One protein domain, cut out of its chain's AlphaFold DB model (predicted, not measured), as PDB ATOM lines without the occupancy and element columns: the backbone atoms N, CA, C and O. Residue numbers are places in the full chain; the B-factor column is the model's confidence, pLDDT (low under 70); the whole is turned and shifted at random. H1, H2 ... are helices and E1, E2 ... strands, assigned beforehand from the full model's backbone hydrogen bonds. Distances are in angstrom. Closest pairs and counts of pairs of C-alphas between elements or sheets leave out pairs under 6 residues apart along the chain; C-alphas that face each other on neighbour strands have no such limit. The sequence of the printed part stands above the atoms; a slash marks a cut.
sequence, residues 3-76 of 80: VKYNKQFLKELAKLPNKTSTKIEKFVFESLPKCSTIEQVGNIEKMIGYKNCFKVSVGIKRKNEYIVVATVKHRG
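Overview. This is residues 3 to 76 of the 80 residues of an uncharacterized protein of Abyssogena phaseoliformis symbiont OG214 (UniProt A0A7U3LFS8). A long hairpin of two strands, E2 and E3, makes a wall, with the short strand E1 beside the first part of E3; the long helix H2 runs along one face of this small sheet, and the short helix H1 sits at its E3 side, beyond E1. The link of residues 42 to 54 has no named element and leads from the small helix H3 back to the start of E2. The printed part has 74 residues, with three named helices and three named strands in the order E1 H1 H2 H3 E2 E3; the sheet, E1 E3 E2, is mixed, and the class is mixed, helices and strands. The whole is compact, with a radius of gyration of the C-alphas of 11.9 A and spans of 35 by 24 by 19 A.

Arrangement. E3, residues 66 to 75, is the inner strand of the sheet. E2, residues 55 to 63, is its antiparallel neighbour at 159 degrees, and the two form a hairpin; N 59 and O 71 are 2.8 A apart and N 68 and O 61 2.8 A, within hydrogen-bond range. E1, residues 3 to 5, is parallel to E3 at 45 degrees, with N 4 and O 67 within hydrogen-bond range at 2.8 A. H2, residues 18 to 34, is on the sheet at a height of 9.7 A, over E3 and along the strands at 19 degrees on the local plane; these are two layers, a helix on one face of a sheet. The closest C-alphas of H2 and E3 are those of Val 28 and Val 69, 8.0 A apart. H1, residues 7 to 13, is on the same face at a height of 4.9 A, only just over none of the strands, with 2 of its 7 C-alphas falling on E3; its closest C-alpha pair with E3 is Phe 9 and Thr 71, 4.3 A. H1 and H2 are close but not clearly touching, with the C-alphas of Leu 13 and Ser 21 5.8 A apart, at a steep tilt of 49 degrees, opposite ways. H3, residues 38 to 41, only grazes the sheet; H1 and H3 are apart. Each O i to N i+4 pair is within hydrogen-bond range in H1, and 9 of 13 are in H2; H3 is too short for such a pair.

Along the chain. E3 is 27.1 A long and ends at C-alpha 75 (33.521, 16.793, 37.145); E2 is 25.9 A. H2 is 23.4 A long, from C-alpha 18 (21.966, 6.278, 32.026). H1 measures 9.9 A, E1 6.8 A and H3 4.6 A; E1 begins at C-alpha 3 (20.289, 23.811, 17.580).

Size, cuts and confidence. The C-alphas of Asn 52 and Asn 64 are the two farthest apart, at 37.1 A. The printed part has no cut. The link from H3 to E2 is long, with 13 residues; the others are tight. The mean pLDDT of the printed part is 71.7, and residues 36 to 57 and 73 to 76 of this predicted model are under 70.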
ATOM      1  N   VAL A   3      19.315  24.418  16.657       83.25
ATOM      2  CA  VAL A   3      20.289  23.811  17.580       83.25
ATOM      3  C   VAL A   3      21.148  22.805  16.820       83.25
ATOM      4  O   VAL A   3      20.631  21.925  16.135       83.25
ATOM      5  N   LYS A   4      22.467  22.931  16.945       88.44
ATOM      6  CA  LYS A   4      23.462  22.014  16.388       88.44
ATOM      7  C   LYS A   4      24.202  21.314  17.518       88.44
ATOM      8  O   LYS A   4      24.543  21.926  18.529       88.44
ATOM      9  N   TYR A   5      24.507  20.040  17.318       88.75
ATOM     10  CA  TYR A   5      25.206  19.219  18.302       88.75
ATOM     11  C   TYR A   5      26.599  18.886  17.793       88.75
ATOM     12  O   TYR A   5      26.768  18.416  16.667       88.75
ATOM     13  N   ASN A   6      27.612  19.132  18.618       88.62
ATOM     14  CA  ASN A   6      28.964  18.722  18.287       88.62
ATOM     15  C   ASN A   6      29.095  17.194  18.422       88.62
ATOM     16  O   ASN A   6      28.593  16.597  19.372       88.62
ATOM     17  N   LYS A   7      29.838  16.555  17.512       89.19
ATOM     18  CA  LYS A   7      30.161  15.124  17.606       89.19
ATOM     19  C   LYS A   7      30.851  14.785  18.930       89.19
ATOM     20  O   LYS A   7      30.598  13.726  19.491       89.19
ATOM     21  N   GLN A   8      31.697  15.686  19.436       84.12
ATOM     22  CA  GLN A   8      32.353  15.512  20.733       84.12
ATOM     23  C   GLN A   8      31.334  15.450  21.878       84.12
ATOM     24  O   GLN A   8      31.395  14.534  22.688       84.12
ATOM     25  N   PHE A   9      30.353  16.356  21.885       86.31
ATOM     26  CA  PHE A   9      29.259  16.346  22.854       86.31
ATOM     27  C   PHE A   9      28.493  15.019  22.839       86.31
ATOM     28  O   PHE A   9      28.260  14.447  23.897       86.31
ATOM     29  N   LEU A  10      28.152  14.496  21.657       88.75
ATOM     30  CA  LEU A  10      27.436  13.219  21.544       88.75
ATOM     31  C   LEU A  10      28.254  12.055  22.127       88.75
ATOM     32  O   LEU A  10      27.720  11.222  22.855       88.75
ATOM     33  N   LYS A  11      29.566  12.032  21.860       89.00
ATOM     34  CA  LYS A  11      30.485  11.035  22.433       89.00
ATOM     35  C   LYS A  11      30.605  11.155  23.952       89.00
ATOM     36  O   LYS A  11      30.759  10.144  24.625       89.00
ATOM     37  N   GLU A  12      30.592  12.370  24.488       84.31
ATOM     38  CA  GLU A  12      30.654  12.621  25.933       84.31
ATOM     39  C   GLU A  12      29.346  12.239  26.623       84.31
ATOM     40  O   GLU A  12      29.377  11.592  27.663       84.31
ATOM     41  N   LEU A  13      28.208  12.573  26.012       85.50
ATOM     42  CA  LEU A  13      26.876  12.224  26.495       85.50
ATOM     43  C   LEU A  13      26.691  10.707  26.603       85.50
ATOM     44  O   LEU A  13      26.227  10.223  27.632       85.50
ATOM     45  N   ALA A  14      27.134   9.962  25.585       87.06
ATOM     46  CA  ALA A  14      27.065   8.501  25.559       87.06
ATOM     47  C   ALA A  14      27.922   7.816  26.642       87.06
ATOM     48  O   ALA A  14      27.694   6.653  26.957       87.06
ATOM     49  N   LYS A  15      28.910   8.515  27.219       85.69
ATOM     50  CA  LYS A  15      29.761   7.995  28.305       85.69
ATOM     51  C   LYS A  15      29.172   8.226  29.696       85.69
ATOM     52  O   LYS A  15      29.743   7.758  30.679       85.69
ATOM     53  N   LEU A  16      28.085   8.989  29.811       81.31
ATOM     54  CA  LEU A  16      27.475   9.286  31.103       81.31
ATOM     55  C   LEU A  16      26.598   8.120  31.571       81.31
ATOM     56  O   LEU A  16      25.986   7.442  30.748       81.31
ATOM     57  N   PRO A  17      26.452   7.924  32.894       82.81
ATOM     58  CA  PRO A  17      25.502   6.958  33.430       82.81
ATOM     59  C   PRO A  17      24.081   7.235  32.924       82.81
ATOM     60  O   PRO A  17      23.661   8.394  32.914       82.81
ATOM     61  N   ASN A  18      23.315   6.182  32.612       77.06
ATOM     62  CA  ASN A  18      21.966   6.278  32.026       77.06
ATOM     63  C   ASN A  18      21.044   7.279  32.741       77.06
ATOM     64  O   ASN A  18      20.369   8.084  32.112       77.06
ATOM     65  N   LYS A  19      21.052   7.307  34.082       78.38
ATOM     66  CA  LYS A  19      20.221   8.253  34.854       78.38
ATOM     67  C   LYS A  19      20.564   9.727  34.587       78.38
ATOM     68  O   LYS A  19      19.701  10.589  34.745       78.38
ATOM     69  N   THR A  20      21.813  10.013  34.235       75.38
ATOM     70  CA  THR A  20      22.333  11.357  33.970       75.38
ATOM     71  C   THR A  20      22.228  11.703  32.488       75.38
ATOM     72  O   THR A  20      21.745  12.791  32.172       75.38
ATOM     73  N   SER A  21      22.601  10.785  31.586       82.62
ATOM     74  CA  SER A  21      22.469  10.990  30.136       82.62
ATOM     75  C   SER A  21      21.016  11.239  29.742       82.62
ATOM     76  O   SER A  21      20.750  12.267  29.131       82.62
ATOM     77  N   THR A  22      20.056  10.428  30.206       84.06
ATOM     78  CA  THR A  22      18.630  10.592  29.862       84.06
ATOM     79  C   THR A  22      18.073  11.963  30.255       84.06
ATOM     80  O   THR A  22      17.239  12.531  29.553       84.06
ATOM     81  N   LYS A  23      18.529  12.541  31.375       80.00
ATOM     82  CA  LYS A  23      18.102  13.892  31.778       80.00
ATOM     83  C   LYS A  23      18.667  14.956  30.847       80.00
ATOM     84  O   LYS A  23      17.952  15.883  30.476       80.00
ATOM     85  N   ILE A  24      19.939  14.812  30.478       81.19
ATOM     86  CA  ILE A  24      20.609  15.727  29.556       81.19
ATOM     87  C   ILE A  24      19.970  15.619  28.176       81.19
ATOM     88  O   ILE A  24      19.658  16.652  27.605       81.19
ATOM     89  N   GLU A  25      19.694  14.409  27.690       86.50
ATOM     90  CA  GLU A  25      19.014  14.136  26.420       86.50
ATOM     91  C   GLU A  25      17.657  14.829  26.330       86.50
ATOM     92  O   GLU A  25      17.454  15.636  25.427       86.50
ATOM     93  N   LYS A  26      16.760  14.595  27.297       84.94
ATOM     94  CA  LYS A  26      15.446  15.265  27.341       84.94
ATOM     95  C   LYS A  26      15.585  16.777  27.269       84.94
ATOM     96  O   LYS A  26      14.850  17.481  26.582       84.94
ATOM     97  N   PHE A  27      16.565  17.296  27.979       81.19
ATOM     98  CA  PHE A  27      16.789  18.715  28.023       81.19
ATOM     99  C   PHE A  27      17.355  19.282  26.707       81.19
ATOM    100  O   PHE A  27      16.756  20.196  26.142       81.19
ATOM    101  N   VAL A  28      18.467  18.752  26.185       82.12
ATOM    102  CA  VAL A  28      19.099  19.275  24.961       82.12
ATOM    103  C   VAL A  28      18.315  18.946  23.697       82.12
ATOM    104  O   VAL A  28      18.321  19.767  22.790       82.12
ATOM    105  N   PHE A  29      17.648  17.792  23.622       86.94
ATOM    106  CA  PHE A  29      16.945  17.357  22.415       86.94
ATOM    107  C   PHE A  29      15.463  17.729  22.409       86.94
ATOM    108  O   PHE A  29      14.926  17.972  21.332       86.94
ATOM    109  N   GLU A  30      14.803  17.834  23.567       85.25
ATOM    110  CA  GLU A  30      13.373  18.173  23.609       85.25
ATOM    111  C   GLU A  30      13.107  19.596  24.091       85.25
ATOM    112  O   GLU A  30      12.260  20.275  23.517       85.25
ATOM    113  N   SER A  31      13.786  20.062  25.145       81.12
ATOM    114  CA  SER A  31      13.489  21.369  25.756       81.12
ATOM    115  C   SER A  31      14.213  22.518  25.051       81.12
ATOM    116  O   SER A  31      13.592  23.515  24.695       81.12
ATOM    117  N   LEU A  32      15.512  22.363  24.787       80.00
ATOM    118  CA  LEU A  32      16.358  23.407  24.208       80.00
ATOM    119  C   LEU A  32      15.897  23.887  22.815       80.00
ATOM    120  O   LEU A  32      15.913  25.096  22.587       80.00
ATOM    121  N   PRO A  33      15.443  23.022  21.882       83.81
ATOM    122  CA  PRO A  33      14.945  23.480  20.582       83.81
ATOM    123  C   PRO A  33      13.609  24.232  20.667       83.81
ATOM    124  O   PRO A  33      13.305  25.026  19.774       83.81
ATOM    125  N   LYS A  34      12.828  23.988  21.733       83.94
ATOM    126  CA  LYS A  34      11.542  24.652  22.007       83.94
ATOM    127  C   LYS A  34      11.712  26.034  22.640       83.94
ATOM    128  O   LYS A  34      10.762  26.808  22.642       83.94
ATOM    129  N   CYS A  35      12.895  26.358  23.164       75.81
ATOM    130  CA  CYS A  35      13.185  27.699  23.654       75.81
ATOM    131  C   CYS A  35      13.204  28.703  22.492       75.81
ATOM    132  O   CYS A  35      13.800  28.461  21.433       75.81
ATOM    133  N   SER A  36      12.572  29.854  22.711       69.50
ATOM    134  CA  SER A  36      12.490  30.925  21.718       69.50
ATOM    135  C   SER A  36      13.763  31.766  21.696       69.50
ATOM    136  O   SER A  36      14.180  32.212  20.628       69.50
ATOM    137  N   THR A  37      14.409  31.951  22.852       65.25
ATOM    138  CA  THR A  37      15.635  32.750  22.988       65.25
ATOM    139  C   THR A  37      16.686  32.058  23.850       65.25
ATOM    140  O   THR A  37      16.384  31.194  24.675       65.25
ATOM    141  N   ILE A  38      17.951  32.449  23.670       62.84
ATOM    142  CA  ILE A  38      19.059  31.926  24.476       62.84
ATOM    143  C   ILE A  38      19.056  32.495  25.899       62.84
ATOM    144  O   ILE A  38      19.625  31.884  26.791       62.84
ATOM    145  N   GLU A  39      18.406  33.630  26.163       62.16
ATOM    146  CA  GLU A  39      18.268  34.134  27.536       62.16
ATOM    147  C   GLU A  39      17.354  33.245  28.387       62.16
ATOM    148  O   GLU A  39      17.641  33.034  29.564       62.16
ATOM    149  N   GLN A  40      16.335  32.613  27.782       57.84
ATOM    150  CA  GLN A  40      15.579  31.533  28.436       57.84
ATOM    151  C   GLN A  40      16.477  30.329  28.750       57.84
ATOM    152  O   GLN A  40      16.225  29.582  29.694       57.84
ATOM    153  N   VAL A  41      17.556  30.177  27.977       59.38
ATOM    154  CA  VAL A  41      18.586  29.154  28.152       59.38
ATOM    155  C   VAL A  41      19.682  29.611  29.147       59.38
ATOM    156  O   VAL A  41      20.373  28.795  29.748       59.38
ATOM    157  N   GLY A  42      19.833  30.914  29.402       46.81
ATOM    158  CA  GLY A  42      20.952  31.532  30.131       46.81
ATOM    159  C   GLY A  42      21.120  31.118  31.598       46.81
ATOM    160  O   GLY A  42      22.171  31.351  32.184       46.81
ATOM    161  N   ASN A  43      20.141  30.427  32.190       47.25
ATOM    162  CA  ASN A  43      20.255  29.838  33.531       47.25
ATOM    163  C   ASN A  43      20.828  28.404  33.548       47.25
ATOM    164  O   ASN A  43      20.984  27.805  34.613       47.25
ATOM    165  N   ILE A  44      21.163  27.836  32.387       50.69
ATOM    166  CA  ILE A  44      21.551  26.423  32.243       50.69
ATOM    167  C   ILE A  44      23.001  26.158  32.650       50.69
ATOM    168  O   ILE A  44      23.296  25.067  33.140       50.69
ATOM    169  N   GLU A  45      23.888  27.159  32.580       43.81
ATOM    170  CA  GLU A  45      25.219  27.069  33.210       43.81
ATOM    171  C   GLU A  45      25.123  26.766  34.721       43.81
ATOM    172  O   GLU A  45      26.068  26.238  35.313       43.81
ATOM    173  N   LYS A  46      23.963  27.036  35.343       40.84
ATOM    174  CA  LYS A  46      23.695  26.816  36.769       40.84
ATOM    175  C   LYS A  46      22.921  25.542  37.120       40.84
ATOM    176  O   LYS A  46      22.864  25.220  38.304       40.84
ATOM    177  N   MET A  47      22.357  24.786  36.175       48.88
ATOM    178  CA  MET A  47      21.410  23.712  36.519       48.88
ATOM    179  C   MET A  47      21.681  22.385  35.810       48.88
ATOM    180  O   MET A  47      20.999  22.045  34.858       48.88
ATOM    181  N   ILE A  48      22.594  21.584  36.372       51.00
ATOM    182  CA  ILE A  48      22.279  20.197  36.766       51.00
ATOM    183  C   ILE A  48      22.966  19.951  38.118       51.00
ATOM    184  O   ILE A  48      24.054  19.384  38.213       51.00
ATOM    185  N   GLY A  49      22.346  20.465  39.179       45.94
ATOM    186  CA  GLY A  49      22.677  20.110  40.553       45.94
ATOM    187  C   GLY A  49      21.862  18.889  40.966       45.94
ATOM    188  O   GLY A  49      20.648  18.987  41.106       45.94
ATOM    189  N   TYR A  50      22.519  17.752  41.192       43.97
ATOM    190  CA  TYR A  50      21.957  16.688  42.018       43.97
ATOM    191  C   TYR A  50      22.855  16.471  43.231       43.97
ATOM    192  O   TYR A  50      24.062  16.279  43.103       43.97
ATOM    193  N   LYS A  51      22.220  16.509  44.409       41.06
ATOM    194  CA  LYS A  51      22.820  16.351  45.742       41.06
ATOM    195  C   LYS A  51      23.552  15.015  45.927       41.06
ATOM    196  O   LYS A  51      24.429  14.935  46.773       41.06
ATOM    197  N   ASN A  52      23.248  14.013  45.098       39.62
ATOM    198  CA  ASN A  52      23.928  12.723  45.096       39.62
ATOM    199  C   ASN A  52      24.719  12.540  43.787       39.62
ATOM    200  O   ASN A  52      24.213  12.046  42.780       39.62
ATOM    201  N   CYS A  53      25.976  12.976  43.875       43.22
ATOM    202  CA  CYS A  53      27.182  12.434  43.242       43.22
ATOM    203  C   CYS A  53      27.849  13.128  42.043       43.22
ATOM    204  O   CYS A  53      29.057  12.956  41.956       43.22
ATOM    205  N   PHE A  54      27.232  13.953  41.179       51.16
ATOM    206  CA  PHE A  54      28.003  14.528  40.046       51.16
ATOM    207  C   PHE A  54      27.526  15.909  39.573       51.16
ATOM    208  O   PHE A  54      26.345  16.107  39.288       51.16
ATOM    209  N   LYS A  55      28.462  16.865  39.426       58.19
ATOM    210  CA  LYS A  55      28.205  18.162  38.774       58.19
ATOM    211  C   LYS A  55      28.435  18.008  37.274       58.19
ATOM    212  O   LYS A  55      29.580  17.890  36.827       58.19
ATOM    213  N   VAL A  56      27.349  18.022  36.505       62.12
ATOM    214  CA  VAL A  56      27.408  17.982  35.041       62.12
ATOM    215  C   VAL A  56      27.101  19.357  34.473       62.12
ATOM    216  O   VAL A  56      26.130  19.997  34.862       62.12
ATOM    217  N   SER A  57      27.959  19.821  33.569       67.75
ATOM    218  CA  SER A  57      27.816  21.116  32.897       67.75
ATOM    219  C   SER A  57      27.770  20.918  31.387       67.75
ATOM    220  O   SER A  57      28.622  20.230  30.820       67.75
ATOM    221  N   VAL A  58      26.760  21.508  30.746       72.06
ATOM    222  CA  VAL A  58      26.584  21.493  29.291       72.06
ATOM    223  C   VAL A  58      27.163  22.791  28.737       72.06
ATOM    224  O   VAL A  58      26.699  23.878  29.064       72.06
ATOM    225  N   GLY A  59      28.196  22.686  27.908       72.00
ATOM    226  CA  GLY A  59      28.782  23.828  27.220       72.00
ATOM    227  C   GLY A  59      27.922  24.221  26.028       72.00
ATOM    228  O   GLY A  59      27.807  23.449  25.076       72.00
ATOM    229  N   ILE A  60      27.356  25.425  26.056       76.12
ATOM    230  CA  ILE A  60      26.526  25.974  24.983       76.12
ATOM    231  C   ILE A  60      27.244  27.184  24.381       76.12
ATOM    232  O   ILE A  60      27.738  28.047  25.100       76.12
ATOM    233  N   LYS A  61      27.330  27.245  23.049       76.31
ATOM    234  CA  LYS A  61      27.923  28.367  22.314       76.31
ATOM    235  C   LYS A  61      26.887  28.988  21.391       76.31
ATOM    236  O   LYS A  61      26.269  28.283  20.595       76.31
ATOM    237  N   ARG A  62      26.741  30.312  21.448       74.00
ATOM    238  CA  ARG A  62      25.925  31.066  20.493       74.00
ATOM    239  C   ARG A  62      26.722  31.334  19.217       74.00
ATOM    240  O   ARG A  62      27.867  31.783  19.274       74.00
ATOM    241  N   LYS A  63      26.105  31.079  18.071       75.69
ATOM    242  CA  LYS A  63      26.465  31.646  16.768       75.69
ATOM    243  C   LYS A  63      25.274  32.477  16.293       75.69
ATOM    244  O   LYS A  63      24.159  32.219  16.734       75.69
ATOM    245  N   ASN A  64      25.513  33.480  15.450       72.06
ATOM    246  CA  ASN A  64      24.512  34.495  15.089       72.06
ATOM    247  C   ASN A  64      23.118  33.905  14.804       72.06
ATOM    248  O   ASN A  64      22.137  34.400  15.346       72.06
ATOM    249  N   GLU A  65      23.051  32.798  14.062       78.69
ATOM    250  CA  GLU A  65      21.787  32.174  13.637       78.69
ATOM    251  C   GLU A  65      21.433  30.862  14.359       78.69
ATOM    252  O   GLU A  65      20.324  30.348  14.212       78.69
ATOM    253  N   TYR A  66      22.355  30.278  15.129       78.12
ATOM    254  CA  TYR A  66      22.148  28.963  15.740       78.12
ATOM    255  C   TYR A  66      22.938  28.770  17.031       78.12
ATOM    256  O   TYR A  66      23.961  29.404  17.287       78.12
ATOM    257  N   ILE A  67      22.487  27.819  17.839       81.38
ATOM    258  CA  ILE A  67      23.197  27.383  19.038       81.38
ATOM    259  C   ILE A  67      23.988  26.117  18.746       81.38
ATOM    260  O   ILE A  67      23.510  25.227  18.050       81.38
ATOM    261  N   VAL A  68      25.190  26.019  19.310       81.00
ATOM    262  CA  VAL A  68      25.991  24.796  19.311       81.00
ATOM    263  C   VAL A  68      26.100  24.251  20.726       81.00
ATOM    264  O   VAL A  68      26.667  24.903  21.604       81.00
ATOM    265  N   VAL A  69      25.634  23.022  20.931       82.12
ATOM    266  CA  VAL A  69      25.954  22.240  22.126       82.12
ATOM    267  C   VAL A  69      27.340  21.634  21.925       82.12
ATOM    268  O   VAL A  69      27.546  20.767  21.072       82.12
ATOM    269  N   ALA A  70      28.321  22.170  22.648       75.31
ATOM    270  CA  ALA A  70      29.734  21.948  22.381       75.31
ATOM    271  C   ALA A  70      30.305  20.743  23.133       75.31
ATOM    272  O   ALA A  70      30.992  19.935  22.508       75.31
ATOM    273  N   THR A  71      30.046  20.635  24.440       75.25
ATOM    274  CA  THR A  71      30.633  19.603  25.315       75.25
ATOM    275  C   THR A  71      29.736  19.304  26.508       75.25
ATOM    276  O   THR A  71      29.008  20.191  26.956       75.25
ATOM    277  N   VAL A  72      29.871  18.123  27.104       75.31
ATOM    278  CA  VAL A  72      29.386  17.845  28.462       75.31
ATOM    279  C   VAL A  72      30.567  17.523  29.363       75.31
ATOM    280  O   VAL A  72      31.297  16.563  29.139       75.31
ATOM    281  N   LYS A  73      30.748  18.326  30.415       69.81
ATOM    282  CA  LYS A  73      31.786  18.094  31.421       69.81
ATOM    283  C   LYS A  73      31.185  17.445  32.655       69.81
ATOM    284  O   LYS A  73      30.374  18.056  33.353       69.81
ATOM    285  N   HIS A  74      31.651  16.235  32.929       62.62
ATOM    286  CA  HIS A  74      31.438  15.512  34.172       62.62
ATOM    287  C   HIS A  74      32.640  15.771  35.091       62.62
ATOM    288  O   HIS A  74      33.714  15.215  34.872       62.62
ATOM    289  N   ARG A  75      32.508  16.661  36.083       56.56
ATOM    290  CA  ARG A  75      33.521  16.793  37.145       56.56
ATOM    291  C   ARG A  75      33.109  15.860  38.284       56.56
ATOM    292  O   ARG A  75      32.217  16.201  39.055       56.56
ATOM    293  N   GLY A  76      33.712  14.676  38.336       49.31
ATOM    294  CA  GLY A  76      33.601  13.763  39.473       49.31
ATOM    295  C   GLY A  76      34.718  14.037  40.476       49.31
ATOM    296  O   GLY A  76      35.866  14.222  40.079       49.31
TER     297      GLY A  76